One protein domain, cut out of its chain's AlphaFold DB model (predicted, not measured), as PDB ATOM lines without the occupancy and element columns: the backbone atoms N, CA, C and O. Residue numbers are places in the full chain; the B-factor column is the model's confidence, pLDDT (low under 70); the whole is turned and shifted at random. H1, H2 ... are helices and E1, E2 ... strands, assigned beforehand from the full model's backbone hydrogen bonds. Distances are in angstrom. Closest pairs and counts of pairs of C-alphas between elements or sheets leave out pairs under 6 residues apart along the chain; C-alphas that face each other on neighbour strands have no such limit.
ATOM      1  N   PRO A  16     126.116  88.589 107.689       88.12
ATOM      2  CA  PRO A  16     126.536  89.155 108.975       88.12
ATOM      3  C   PRO A  16     128.071  89.132 109.109       88.12
ATOM      4  O   PRO A  16     128.762  88.560 108.264       88.12
ATOM      5  N   SER A  17     128.621  89.725 110.177       86.88
ATOM      6  CA  SER A  17     130.046  89.563 110.528       86.88
ATOM      7  C   SER A  17     130.435  88.081 110.578       86.88
ATOM      8  O   SER A  17     129.664  87.265 111.079       86.88
ATOM      9  N   ARG A  18     131.659  87.746 110.143       84.75
ATOM     10  CA  ARG A  18     132.186  86.365 110.143       84.75
ATOM     11  C   ARG A  18     132.152  85.698 111.518       84.75
ATOM     12  O   ARG A  18     131.994  84.489 111.616       84.75
ATOM     13  N   THR A  19     132.286  86.480 112.588       88.38
ATOM     14  CA  THR A  19     132.234  85.974 113.970       88.38
ATOM     15  C   THR A  19     130.845  85.486 114.382       88.38
ATOM     16  O   THR A  19     130.722  84.867 115.430       88.38
ATOM     17  N   LYS A  20     129.810  85.773 113.584       87.12
ATOM     18  CA  LYS A  20     128.417  85.391 113.835       87.12
ATOM     19  C   LYS A  20     127.907  84.323 112.862       87.12
ATOM     20  O   LYS A  20     126.708  84.089 112.806       87.12
ATOM     21  N   ASP A  21     128.768  83.663 112.082       84.56
ATOM     22  CA  ASP A  21     128.322  82.683 111.071       84.56
ATOM     23  C   ASP A  21     127.471  81.551 111.669       84.56
ATOM     24  O   ASP A  21     126.537  81.086 111.024       84.56
ATOM     25  N   ALA A  22     127.736  81.155 112.917       86.19
ATOM     26  CA  ALA A  22     126.957  80.138 113.623       86.19
ATOM     27  C   ALA A  22     125.533  80.591 114.010       86.19
ATOM     28  O   ALA A  22     124.654  79.747 114.196       86.19
ATOM     29  N   ASP A  23     125.301  81.903 114.110       90.62
ATOM     30  CA  ASP A  23     124.019  82.485 114.520       90.62
ATOM     31  C   ASP A  23     123.058  82.653 113.334       90.62
ATOM     32  O   ASP A  23     121.843  82.740 113.513       90.62
ATOM     33  N   PHE A  24     123.585  82.678 112.105       91.06
ATOM     34  CA  PHE A  24     122.812  82.938 110.895       91.06
ATOM     35  C   PHE A  24     122.876  81.764 109.921       91.06
ATOM     36  O   PHE A  24     123.919  81.164 109.687       91.06
ATOM     37  N   GLN A  25     121.742  81.455 109.296       92.31
ATOM     38  CA  GLN A  25     121.643  80.365 108.318       92.31
ATOM     39  C   GLN A  25     122.259  80.731 106.958       92.31
ATOM     40  O   GLN A  25     122.743  79.857 106.239       92.31
ATOM     41  N   CYS A  26     122.246  82.019 106.613       92.56
ATOM     42  CA  CYS A  26     122.715  82.549 105.340       92.56
ATOM     43  C   CYS A  26     123.599  83.781 105.555       92.56
ATOM     44  O   CYS A  26     123.568  84.424 106.608       92.56
ATOM     45  N   ARG A  27     124.351  84.125 104.516       92.94
ATOM     46  CA  ARG A  27     125.231  85.288 104.454       92.94
ATOM     47  C   ARG A  27     125.147  85.969 103.098       92.94
ATOM     48  O   ARG A  27     124.835  85.329 102.098       92.94
ATOM     49  N   ILE A  28     125.478  87.250 103.076       92.50
ATOM     50  CA  ILE A  28     125.560  88.073 101.881       92.50
ATOM     51  C   ILE A  28     127.011  88.487 101.672       92.50
ATOM     52  O   ILE A  28     127.603  89.155 102.525       92.50
ATOM     53  N   ASP A  29     127.551  88.128 100.515       92.12
ATOM     54  CA  ASP A  29     128.904  88.467 100.093       92.12
ATOM     55  C   ASP A  29     128.869  89.348  98.832       92.12
ATOM     56  O   ASP A  29     127.970  89.250  97.995       92.12
ATOM     57  N   THR A  30     129.874  90.207  98.667       90.25
ATOM     58  CA  THR A  30     130.081  90.981  97.440       90.25
ATOM     59  C   THR A  30     130.478  90.050  96.302       90.25
ATOM     60  O   THR A  30     131.405  89.251  96.440       90.25
ATOM     61  N   GLY A  31     129.829  90.179  95.158       88.88
ATOM     62  CA  GLY A  31     130.150  89.499  93.913       88.88
ATOM     63  C   GLY A  31     131.116  90.302  93.042       88.88
ATOM     64  O   GLY A  31     132.127  90.824  93.514       88.88
ATOM     65  N   ARG A  32     130.844  90.323  91.737       89.94
ATOM     66  CA  ARG A  32     131.595  91.099  90.749       89.94
ATOM     67  C   ARG A  32     131.067  92.531  90.715       89.94
ATOM     68  O   ARG A  32     129.863  92.740  90.669       89.94
ATOM     69  N   TYR A  33     131.974  93.499  90.693       90.62
ATOM     70  CA  TYR A  33     131.642  94.871  90.329       90.62
ATOM     71  C   TYR A  33     131.854  95.067  88.827       90.62
ATOM     72  O   TYR A  33     132.880  94.639  88.288       90.62
ATOM     73  N   ASP A  34     130.888  95.690  88.167       89.94
ATOM     74  CA  ASP A  34     130.985  96.143  86.788       89.94
ATOM     75  C   ASP A  34     131.169  97.661  86.771       89.94
ATOM     76  O   ASP A  34     130.291  98.432  87.160       89.94
ATOM     77  N   GLU A  35     132.344  98.093  86.324       89.94
ATOM     78  CA  GLU A  35     132.710  99.500  86.294       89.94
ATOM     79  C   GLU A  35     131.972 100.296  85.209       89.94
ATOM     80  O   GLU A  35     131.805 101.506  85.375       89.94
ATOM     81  N   LEU A  36     131.512  99.648  84.133       91.69
ATOM     82  CA  LEU A  36     130.797 100.311  83.040       91.69
ATOM     83  C   LEU A  36     129.362 100.632  83.446       91.69
ATOM     84  O   LEU A  36     128.893 101.749  83.247       91.69
ATOM     85  N   THR A  37     128.682  99.661  84.051       91.75
ATOM     86  CA  THR A  37     127.291  99.815  84.503       91.75
ATOM     87  C   THR A  37     127.182 100.351  85.927       91.75
ATOM     88  O   THR A  37     126.086 100.677  86.372       91.75
ATOM     89  N   LYS A  38     128.308 100.445  86.649       91.50
ATOM     90  CA  LYS A  38     128.383 100.798  88.075       91.50
ATOM     91  C   LYS A  38     127.521  99.892  88.962       91.50
ATOM     92  O   LYS A  38     127.074 100.303  90.035       91.50
ATOM     93  N   ARG A  39     127.323  98.638  88.549       92.56
ATOM     94  CA  ARG A  39     126.544  97.651  89.302       92.56
ATOM     95  C   ARG A  39     127.441  96.688  90.065       92.56
ATOM     96  O   ARG A  39     128.506  96.292  89.596       92.56
ATOM     97  N   LEU A  40     126.997  96.302  91.254       91.69
ATOM     98  CA  LEU A  40     127.638  95.308  92.103       91.69
ATOM     99  C   LEU A  40     126.749  94.072  92.188       91.69
ATOM    100  O   LEU A  40     125.638  94.142  92.708       91.69
ATOM    101  N   ASP A  41     127.255  92.927  91.746       93.75
ATOM    102  CA  ASP A  41     126.616  91.657  92.056       93.75
ATOM    103  C   ASP A  41     126.744  91.380  93.549       93.75
ATOM    104  O   ASP A  41     127.788  91.606  94.163       93.75
ATOM    105  N   VAL A  42     125.693  90.830  94.126       93.75
ATOM    106  CA  VAL A  42     125.599  90.468  95.530       93.75
ATOM    107  C   VAL A  42     125.097  89.039  95.606       93.75
ATOM    108  O   VAL A  42     124.156  88.657  94.915       93.75
ATOM    109  N   VAL A  43     125.765  88.225  96.418       94.25
ATOM    110  CA  VAL A  43     125.541  86.782  96.473       94.25
ATOM    111  C   VAL A  43     124.997  86.414  97.843       94.25
ATOM    112  O   VAL A  43     125.676  86.611  98.849       94.25
ATOM    113  N   LEU A  44     123.805  85.822  97.872       94.88
ATOM    114  CA  LEU A  44     123.292  85.140  99.053       94.88
ATOM    115  C   LEU A  44     123.843  83.714  99.058       94.88
ATOM    116  O   LEU A  44     123.570  82.924  98.152       94.88
ATOM    117  N   GLN A  45     124.624  83.375 100.074       93.00
ATOM    118  CA  GLN A  45     125.150  82.030 100.282       93.00
ATOM    119  C   GLN A  45     124.559  81.410 101.538       93.00
ATOM    120  O   GLN A  45     124.264  82.102 102.514       93.00
ATOM    121  N   VAL A  46     124.455  80.086 101.532       92.56
ATOM    122  CA  VAL A  46     124.137  79.327 102.741       92.56
ATOM    123  C   VAL A  46     125.402  79.190 103.593       92.56
ATOM    124  O   VAL A  46     126.478  78.884 103.070       92.56
ATOM    125  N   ASN A  47     125.296  79.418 104.905       89.44
ATOM    126  CA  ASN A  47     126.396  79.152 105.831       89.44
ATOM    127  C   ASN A  47     126.571  77.645 106.026       89.44
ATOM    128  O   ASN A  47     125.594  76.906 106.123       89.44
ATOM    129  N   SER A  48     127.814  77.179 106.174       83.75
ATOM    130  CA  SER A  48     128.083  75.756 106.427       83.75
ATOM    131  C   SER A  48     127.516  75.267 107.767       83.75
ATOM    132  O   SER A  48     127.323  74.069 107.943       83.75
ATOM    133  N   GLN A  49     127.207  76.182 108.692       86.69
ATOM    134  CA  GLN A  49     126.543  75.918 109.973       86.69
ATOM    135  C   GLN A  49     125.002  75.939 109.886       86.69
ATOM    136  O   GLN A  49     124.333  75.924 110.922       86.69
ATOM    137  N   ALA A  50     124.414  75.992 108.684       88.88
ATOM    138  CA  ALA A  50     122.965  75.976 108.530       88.88
ATOM    139  C   ALA A  50     122.342  74.711 109.153       88.88
ATOM    140  O   ALA A  50     122.809  73.583 108.985       88.88
ATOM    141  N   LYS A  51     121.253  74.921 109.892       90.19
ATOM    142  CA  LYS A  51     120.504  73.911 110.650       90.19
ATOM    143  C   LYS A  51     119.191  73.534 109.964       90.19
ATOM    144  O   LYS A  51     118.644  72.476 110.253       90.19
ATOM    145  N   SER A  52     118.682  74.380 109.067       91.31
ATOM    146  CA  SER A  52     117.467  74.084 108.304       91.31
ATOM    147  C   SER A  52     117.682  72.877 107.377       91.31
ATOM    148  O   SER A  52     118.624  72.908 106.578       91.31
ATOM    149  N   PRO A  53     116.808  71.852 107.406       92.38
ATOM    150  CA  PRO A  53     116.928  70.683 106.534       92.38
ATOM    151  C   PRO A  53     116.990  71.028 105.040       92.38
ATOM    152  O   PRO A  53     117.797  70.452 104.313       92.38
ATOM    153  N   ALA A  54     116.200  72.007 104.586       91.88
ATOM    154  CA  ALA A  54     116.194  72.445 103.187       91.88
ATOM    155  C   ALA A  54     117.541  73.064 102.773       91.88
ATOM    156  O   ALA A  54     118.079  72.760 101.712       91.88
ATOM    157  N   LEU A  55     118.133  73.879 103.649       91.19
ATOM    158  CA  LEU A  55     119.434  74.506 103.407       91.19
ATOM    159  C   LEU A  55     120.586  73.496 103.482       91.19
ATOM    160  O   LEU A  55     121.541  73.580 102.714       91.19
ATOM    161  N   GLN A  56     120.490  72.510 104.374       90.38
ATOM    162  CA  GLN A  56     121.450  71.412 104.432       90.38
ATOM    163  C   GLN A  56     121.400  70.554 103.167       90.38
ATOM    164  O   GLN A  56     122.453  70.190 102.645       90.38
ATOM    165  N   LYS A  57     120.197  70.261 102.655       90.50
ATOM    166  CA  LYS A  57     120.014  69.591 101.362       90.50
ATOM    167  C   LYS A  57     120.663  70.405 100.238       90.50
ATOM    168  O   LYS A  57     121.503  69.867  99.523       90.50
ATOM    169  N   TRP A  58     120.387  71.710 100.179       91.12
ATOM    170  CA  TRP A  58     120.986  72.612  99.194       91.12
ATOM    171  C   TRP A  58     122.521  72.570  99.194       91.12
ATOM    172  O   TRP A  58     123.127  72.431  98.134       91.12
ATOM    173  N   ILE A  59     123.164  72.652 100.367       89.31
ATOM    174  CA  ILE A  59     124.633  72.581 100.487       89.31
ATOM    175  C   ILE A  59     125.174  71.238  99.980       89.31
ATOM    176  O   ILE A  59     126.209  71.208  99.312       89.31
ATOM    177  N   ARG A  60     124.495  70.124 100.284       86.12
ATOM    178  CA  ARG A  60     124.909  68.790  99.815       86.12
ATOM    179  C   ARG A  60     124.870  68.688  98.291       86.12
ATOM    180  O   ARG A  60     125.750  68.063  97.715       86.12
ATOM    181  N   GLU A  61     123.884  69.319  97.660       86.69
ATOM    182  CA  GLU A  61     123.683  69.280  96.207       86.69
ATOM    183  C   GLU A  61     124.561  70.294  95.450       86.69
ATOM    184  O   GLU A  61     124.974  70.027  94.327       86.69
ATOM    185  N   ASN A  62     124.887  71.439  96.065       81.31
ATOM    186  CA  ASN A  62     125.489  72.592  95.378       81.31
ATOM    187  C   ASN A  62     126.887  72.999  95.888       81.31
ATOM    188  O   ASN A  62     127.413  74.024  95.446       81.31
ATOM    189  N   SER A  63     127.506  72.214  96.780       70.94
ATOM    190  CA  SER A  63     128.794  72.440  97.482       70.94
ATOM    191  C   SER A  63     128.735  73.223  98.806       70.94
ATOM    192  O   SER A  63     127.766  73.908  99.132       70.94
ATOM    193  N   THR A  64     129.846  73.168  99.557       64.06
ATOM    194  CA  THR A  64     130.066  73.745 100.903       64.06
ATOM    195  C   THR A  64     129.779  75.249 101.023       64.06
ATOM    196  O   THR A  64     129.555  75.746 102.127       64.06
ATOM    197  N   HIS A  65     129.772  75.992  99.913       64.94
ATOM    198  CA  HIS A  65     129.431  77.421  99.868       64.94
ATOM    199  C   HIS A  65     128.314  77.711  98.859       64.94
ATOM    200  O   HIS A  65     128.333  78.759  98.205       64.94
ATOM    201  N   GLY A  66     127.378  76.764  98.712       74.31
ATOM    202  CA  GLY A  66     126.277  76.805  97.755       74.31
ATOM    203  C   GLY A  66     125.655  78.195  97.668       74.31
ATOM    204  O   GLY A  66     125.053  78.693  98.624       74.31
ATOM    205  N   LYS A  67     125.843  78.842  96.514       90.62
ATOM    206  CA  LYS A  67     125.254  80.149  96.222       90.62
ATOM    207  C   LYS A  67     123.763  79.942  96.046       90.62
ATOM    208  O   LYS A  67     123.357  79.287  95.098       90.62
ATOM    209  N   LEU A  68     122.979  80.467  96.973       92.94
ATOM    210  CA  LEU A  68     121.538  80.290  96.982       92.94
ATOM    211  C   LEU A  68     120.846  81.267  96.032       92.94
ATOM    212  O   LEU A  68     119.875  80.903  95.385       92.94
ATOM    213  N   ALA A  69     121.353  82.497  95.935       95.19
ATOM    214  CA  ALA A  69     120.854  83.506  95.008       95.19
ATOM    215  C   ALA A  69     121.953  84.512  94.647       95.19
ATOM    216  O   ALA A  69     122.945  84.662  95.365       95.19
ATOM    217  N   THR A  70     121.781  85.207  93.525       94.62
ATOM    218  CA  THR A  70     122.591  86.369  93.140       94.62
ATOM    219  C   THR A  70     121.657  87.453  92.619       94.62
ATOM    220  O   THR A  70     120.736  87.140  91.873       94.62
ATOM    221  N   ALA A  71     121.897  88.699  93.011       95.25
ATOM    222  CA  ALA A  71     121.193  89.883  92.524       95.25
ATOM    223  C   ALA A  71     122.214  90.978  92.199       95.25
ATOM    224  O   ALA A  71     123.365  90.899  92.629       95.25
ATOM    225  N   SER A  72     121.806  92.004  91.459       93.06
ATOM    226  CA  SER A  72     122.681  93.112  91.070       93.06
ATOM    227  C   SER A  72     122.173  94.426  91.645       93.06
ATOM    228  O   SER A  72     121.015  94.774  91.416       93.06
ATOM    229  N   SER A  73     123.033  95.166  92.343       91.75
ATOM    230  CA  SER A  73     122.723  96.449  92.980       91.75
ATOM    231  C   SER A  73     123.392  97.621  92.258       91.75
ATOM    232  O   SER A  73     124.581  97.564  91.943       91.75
ATOM    233  N   ASP A  74     122.635  98.681  91.989       91.94
ATOM    234  CA  ASP A  74     123.143  99.933  91.429       91.94
ATOM    235  C   ASP A  74     123.829 100.788  92.508       91.94
ATOM    236  O   ASP A  74     123.199 101.404  93.370       91.94
ATOM    237  N   THR A  75     125.157 100.881  92.421       89.56
ATOM    238  CA  THR A  75     125.966 101.650  93.381       89.56
ATOM    239  C   THR A  75     125.838 103.166  93.213       89.56
ATOM    240  O   THR A  75     126.363 103.922  94.028       89.56
ATOM    241  N   THR A  76     125.139 103.617  92.171       92.12
ATOM    242  CA  THR A  76     124.905 105.030  91.845       92.12
ATOM    243  C   THR A  76     123.459 105.472  92.056       92.12
ATOM    244  O   THR A  76     123.141 106.641  91.826       92.12
ATOM    245  N   ALA A  77     122.591 104.575  92.540       92.25
ATOM    246  CA  ALA A  77     121.203 104.889  92.852       92.25
ATOM    247  C   ALA A  77     121.091 106.115  93.776       92.25
ATOM    248  O   ALA A  77     121.824 106.247  94.760       92.25
ATOM    249  N   LYS A  78     120.147 107.011  93.468       92.69
ATOM    250  CA  LYS A  78     119.903 108.223  94.270       92.69
ATOM    251  C   LYS A  78     119.455 107.884  95.690       92.69
ATOM    252  O   LYS A  78     119.891 108.532  96.636       92.69
ATOM    253  N   ASP A  79     118.607 106.866  95.816       94.00
ATOM    254  CA  ASP A  79     118.189 106.299  97.092       94.00
ATOM    255  C   ASP A  79     118.839 104.925  97.277       94.00
ATOM    256  O   ASP A  79     118.380 103.908  96.754       94.00
ATOM    257  N   GLN A  80     119.949 104.919  98.011       88.62
ATOM    258  CA  GLN A  80     120.709 103.704  98.296       88.62
ATOM    259  C   GLN A  80     119.950 102.736  99.214       88.62
ATOM    260  O   GLN A  80     120.183 101.533  99.135       88.62
ATOM    261  N   ASN A  81     119.038 103.226 100.061       90.00
ATOM    262  CA  ASN A  81     118.268 102.358 100.953       90.00
ATOM    263  C   ASN A  81     117.188 101.614 100.165       90.00
ATOM    264  O   ASN A  81     117.098 100.395 100.267       90.00
ATOM    265  N   ALA A  82     116.440 102.325  99.315       92.81
ATOM    266  CA  ALA A  82     115.443 101.697  98.450       92.81
ATOM    267  C   ALA A  82     116.073 100.667  97.497       92.81
ATOM    268  O   ALA A  82     115.511  99.593  97.276       92.81
ATOM    269  N   GLU A  83     117.263 100.959  96.960       92.62
ATOM    270  CA  GLU A  83     117.998 100.015  96.115       92.62
ATOM    271  C   GLU A  83     118.480  98.782  96.892       92.62
ATOM    272  O   GLU A  83     118.423  97.658  96.385       92.62
ATOM    273  N   TYR A  84     118.916  98.970  98.138       89.25
ATOM    274  CA  TYR A  84     119.297  97.870  99.016       89.25
ATOM    275  C   TYR A  84     118.100  96.972  99.358       89.25
ATOM    276  O   TYR A  84     118.207  95.750  99.247       89.25
ATOM    277  N   ASP A  85     116.948  97.555  99.693       92.81
ATOM    278  CA  ASP A  85     115.720  96.811  99.987       92.81
ATOM    279  C   ASP A  85     115.220  96.041  98.758       92.81
ATOM    280  O   ASP A  85     114.885  94.857  98.855       92.81
ATOM    281  N   ARG A  86     115.255  96.670  97.574       96.00
ATOM    282  CA  ARG A  86     114.944  96.016  96.294       96.00
ATOM    283  C   ARG A  86     115.849  94.807  96.059       96.00
ATOM    284  O   ARG A  86     115.363  93.728  95.721       96.00
ATOM    285  N   MET A  87     117.157  94.981  96.246       94.62
ATOM    286  CA  MET A  87     118.139  93.910  96.090       94.62
ATOM    287  C   MET A  87     117.896  92.769  97.093       94.62
ATOM    288  O   MET A  87     117.966  91.601  96.714       94.62
ATOM    289  N   LEU A  88     117.593  93.073  98.360       93.06
ATOM    290  CA  LEU A  88     117.277  92.050  99.363       93.06
ATOM    291  C   LEU A  88     116.013  91.265  99.011       93.06
ATOM    292  O   LEU A  88     116.006  90.038  99.131       93.06
ATOM    293  N   TYR A  89     114.969  91.955  98.551       95.44
ATOM    294  CA  TYR A  89     113.735  91.319  98.103       95.44
ATOM    295  C   TYR A  89     113.991  90.375  96.918       95.44
ATOM    296  O   TYR A  89     113.570  89.221  96.941       95.44
ATOM    297  N   GLU A  90     114.760  90.823  95.923       96.56
ATOM    298  CA  GLU A  90     115.148  90.006  94.768       96.56
ATOM    299  C   GLU A  90     115.926  88.745  95.188       96.56
ATOM    300  O   GLU A  90     115.596  87.636  94.761       96.56
ATOM    301  N   LEU A  91     116.908  88.885  96.090       95.56
ATOM    302  CA  LEU A  91     117.642  87.744  96.645       95.56
ATOM    303  C   LEU A  91     116.712  86.758  97.359       95.56
ATOM    304  O   LEU A  91     116.890  85.547  97.222       95.56
ATOM    305  N   GLN A  92     115.738  87.257  98.122       94.31
ATOM    306  CA  GLN A  92     114.796  86.422  98.857       94.31
ATOM    307  C   GLN A  92     113.885  85.626  97.914       94.31
ATOM    308  O   GLN A  92     113.673  84.434  98.143       94.31
ATOM    309  N   GLU A  93     113.363  86.251  96.863       96.69
ATOM    310  CA  GLU A  93     112.470  85.584  95.912       96.69
ATOM    311  C   GLU A  93     113.195  84.498  95.111       96.69
ATOM    312  O   GLU A  93     112.704  83.369  95.022       96.69
ATOM    313  N   ILE A  94     114.410  84.781  94.627       95.69
ATOM    314  CA  ILE A  94     115.250  83.783  93.947       95.69
ATOM    315  C   ILE A  94     115.592  82.632  94.902       95.69
ATOM    316  O   ILE A  94     115.475  81.462  94.541       95.69
ATOM    317  N   ALA A  95     115.967  82.944  96.146       94.06
ATOM    318  CA  ALA A  95     116.307  81.933  97.142       94.06
ATOM    319  C   ALA A  95     115.128  81.008  97.465       94.06
ATOM    320  O   ALA A  95     115.302  79.794  97.541       94.06
ATOM    321  N   LYS A  96     113.920  81.563  97.627       93.56
ATOM    322  CA  LYS A  96     112.703  80.765  97.829       93.56
ATOM    323  C   LYS A  96     112.418  79.879  96.627       93.56
ATOM    324  O   LYS A  96     112.055  78.729  96.824       93.56
ATOM    325  N   ALA A  97     112.562  80.396  95.405       93.56
ATOM    326  CA  ALA A  97     112.341  79.618  94.189       93.56
ATOM    327  C   ALA A  97     113.311  78.431  94.080       93.56
ATOM    328  O   ALA A  97     112.889  77.345  93.699       93.56
ATOM    329  N   ASN A  98     114.566  78.622  94.488       91.56
ATOM    330  CA  ASN A  98     115.598  77.587  94.475       91.56
ATOM    331  C   ASN A  98     115.430  76.512  95.566       91.56
ATOM    332  O   ASN A  98     115.991  75.429  95.437       91.56
ATOM    333  N   LEU A  99     114.681  76.792  96.637       88.88
ATOM    334  CA  LEU A  99     114.432  75.849  97.740       88.88
ATOM    335  C   LEU A  99     113.114  75.070  97.608       88.88
ATOM    336  O   LEU A  99     112.740  74.378  98.558       88.88
ATOM    337  N   LYS A 100     112.396  75.222  96.491       79.56
ATOM    338  CA  LYS A 100     111.148  74.500  96.215       79.56
ATOM    339  C   LYS A 100     111.387  73.046  95.817       79.56
ATOM    340  O   LYS A 100     112.432  72.755  95.197       79.56
TER     341      LYS A 100
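This is residues 16 to 100 of the 100 residues of an uncharacterized protein of Pseudogymnoascus sp. 03VT05 (UniProt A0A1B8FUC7). A strongly twisted sheet of three long antiparallel strands, E1 E2 E3, has the long helix H2 along one face, making two layers, and short H1 at one end. The 85 printed residues hold, in order, E1 E2 H1 E3 H2, class mixed, helices and strands. The whole is compact, radius of gyration of the C-alphas 13.7 A, spans 39 by 29 by 21 A.

Find C-alpha 26 at (122.715, 82.549, 105.340); E1 runs 24.4 A to residue 34. E2 is residues 39 to 46, E3 67 to 74, H1 53 to 62. H2, residues 80 to 98, runs 26.9 A to C-alpha 98 at (115.598, 77.587, 94.475).

In the hairpin E1 and E2, N 29 and O 43 are 2.9 A apart; between E2 and E3, N 42 and O 71 are 2.8 A apart. H2 is over E3, height over the sheet 8.1 A; their closest C-alphas, Ala 69 and Ala 95, are 5.3 A apart. H1 only grazes the sheet. In H1 and H2 every O i to N i+4 pair is within hydrogen-bond range.

The printed part has no cut and no long link; pLDDT is under 70 at residues 64 to 65.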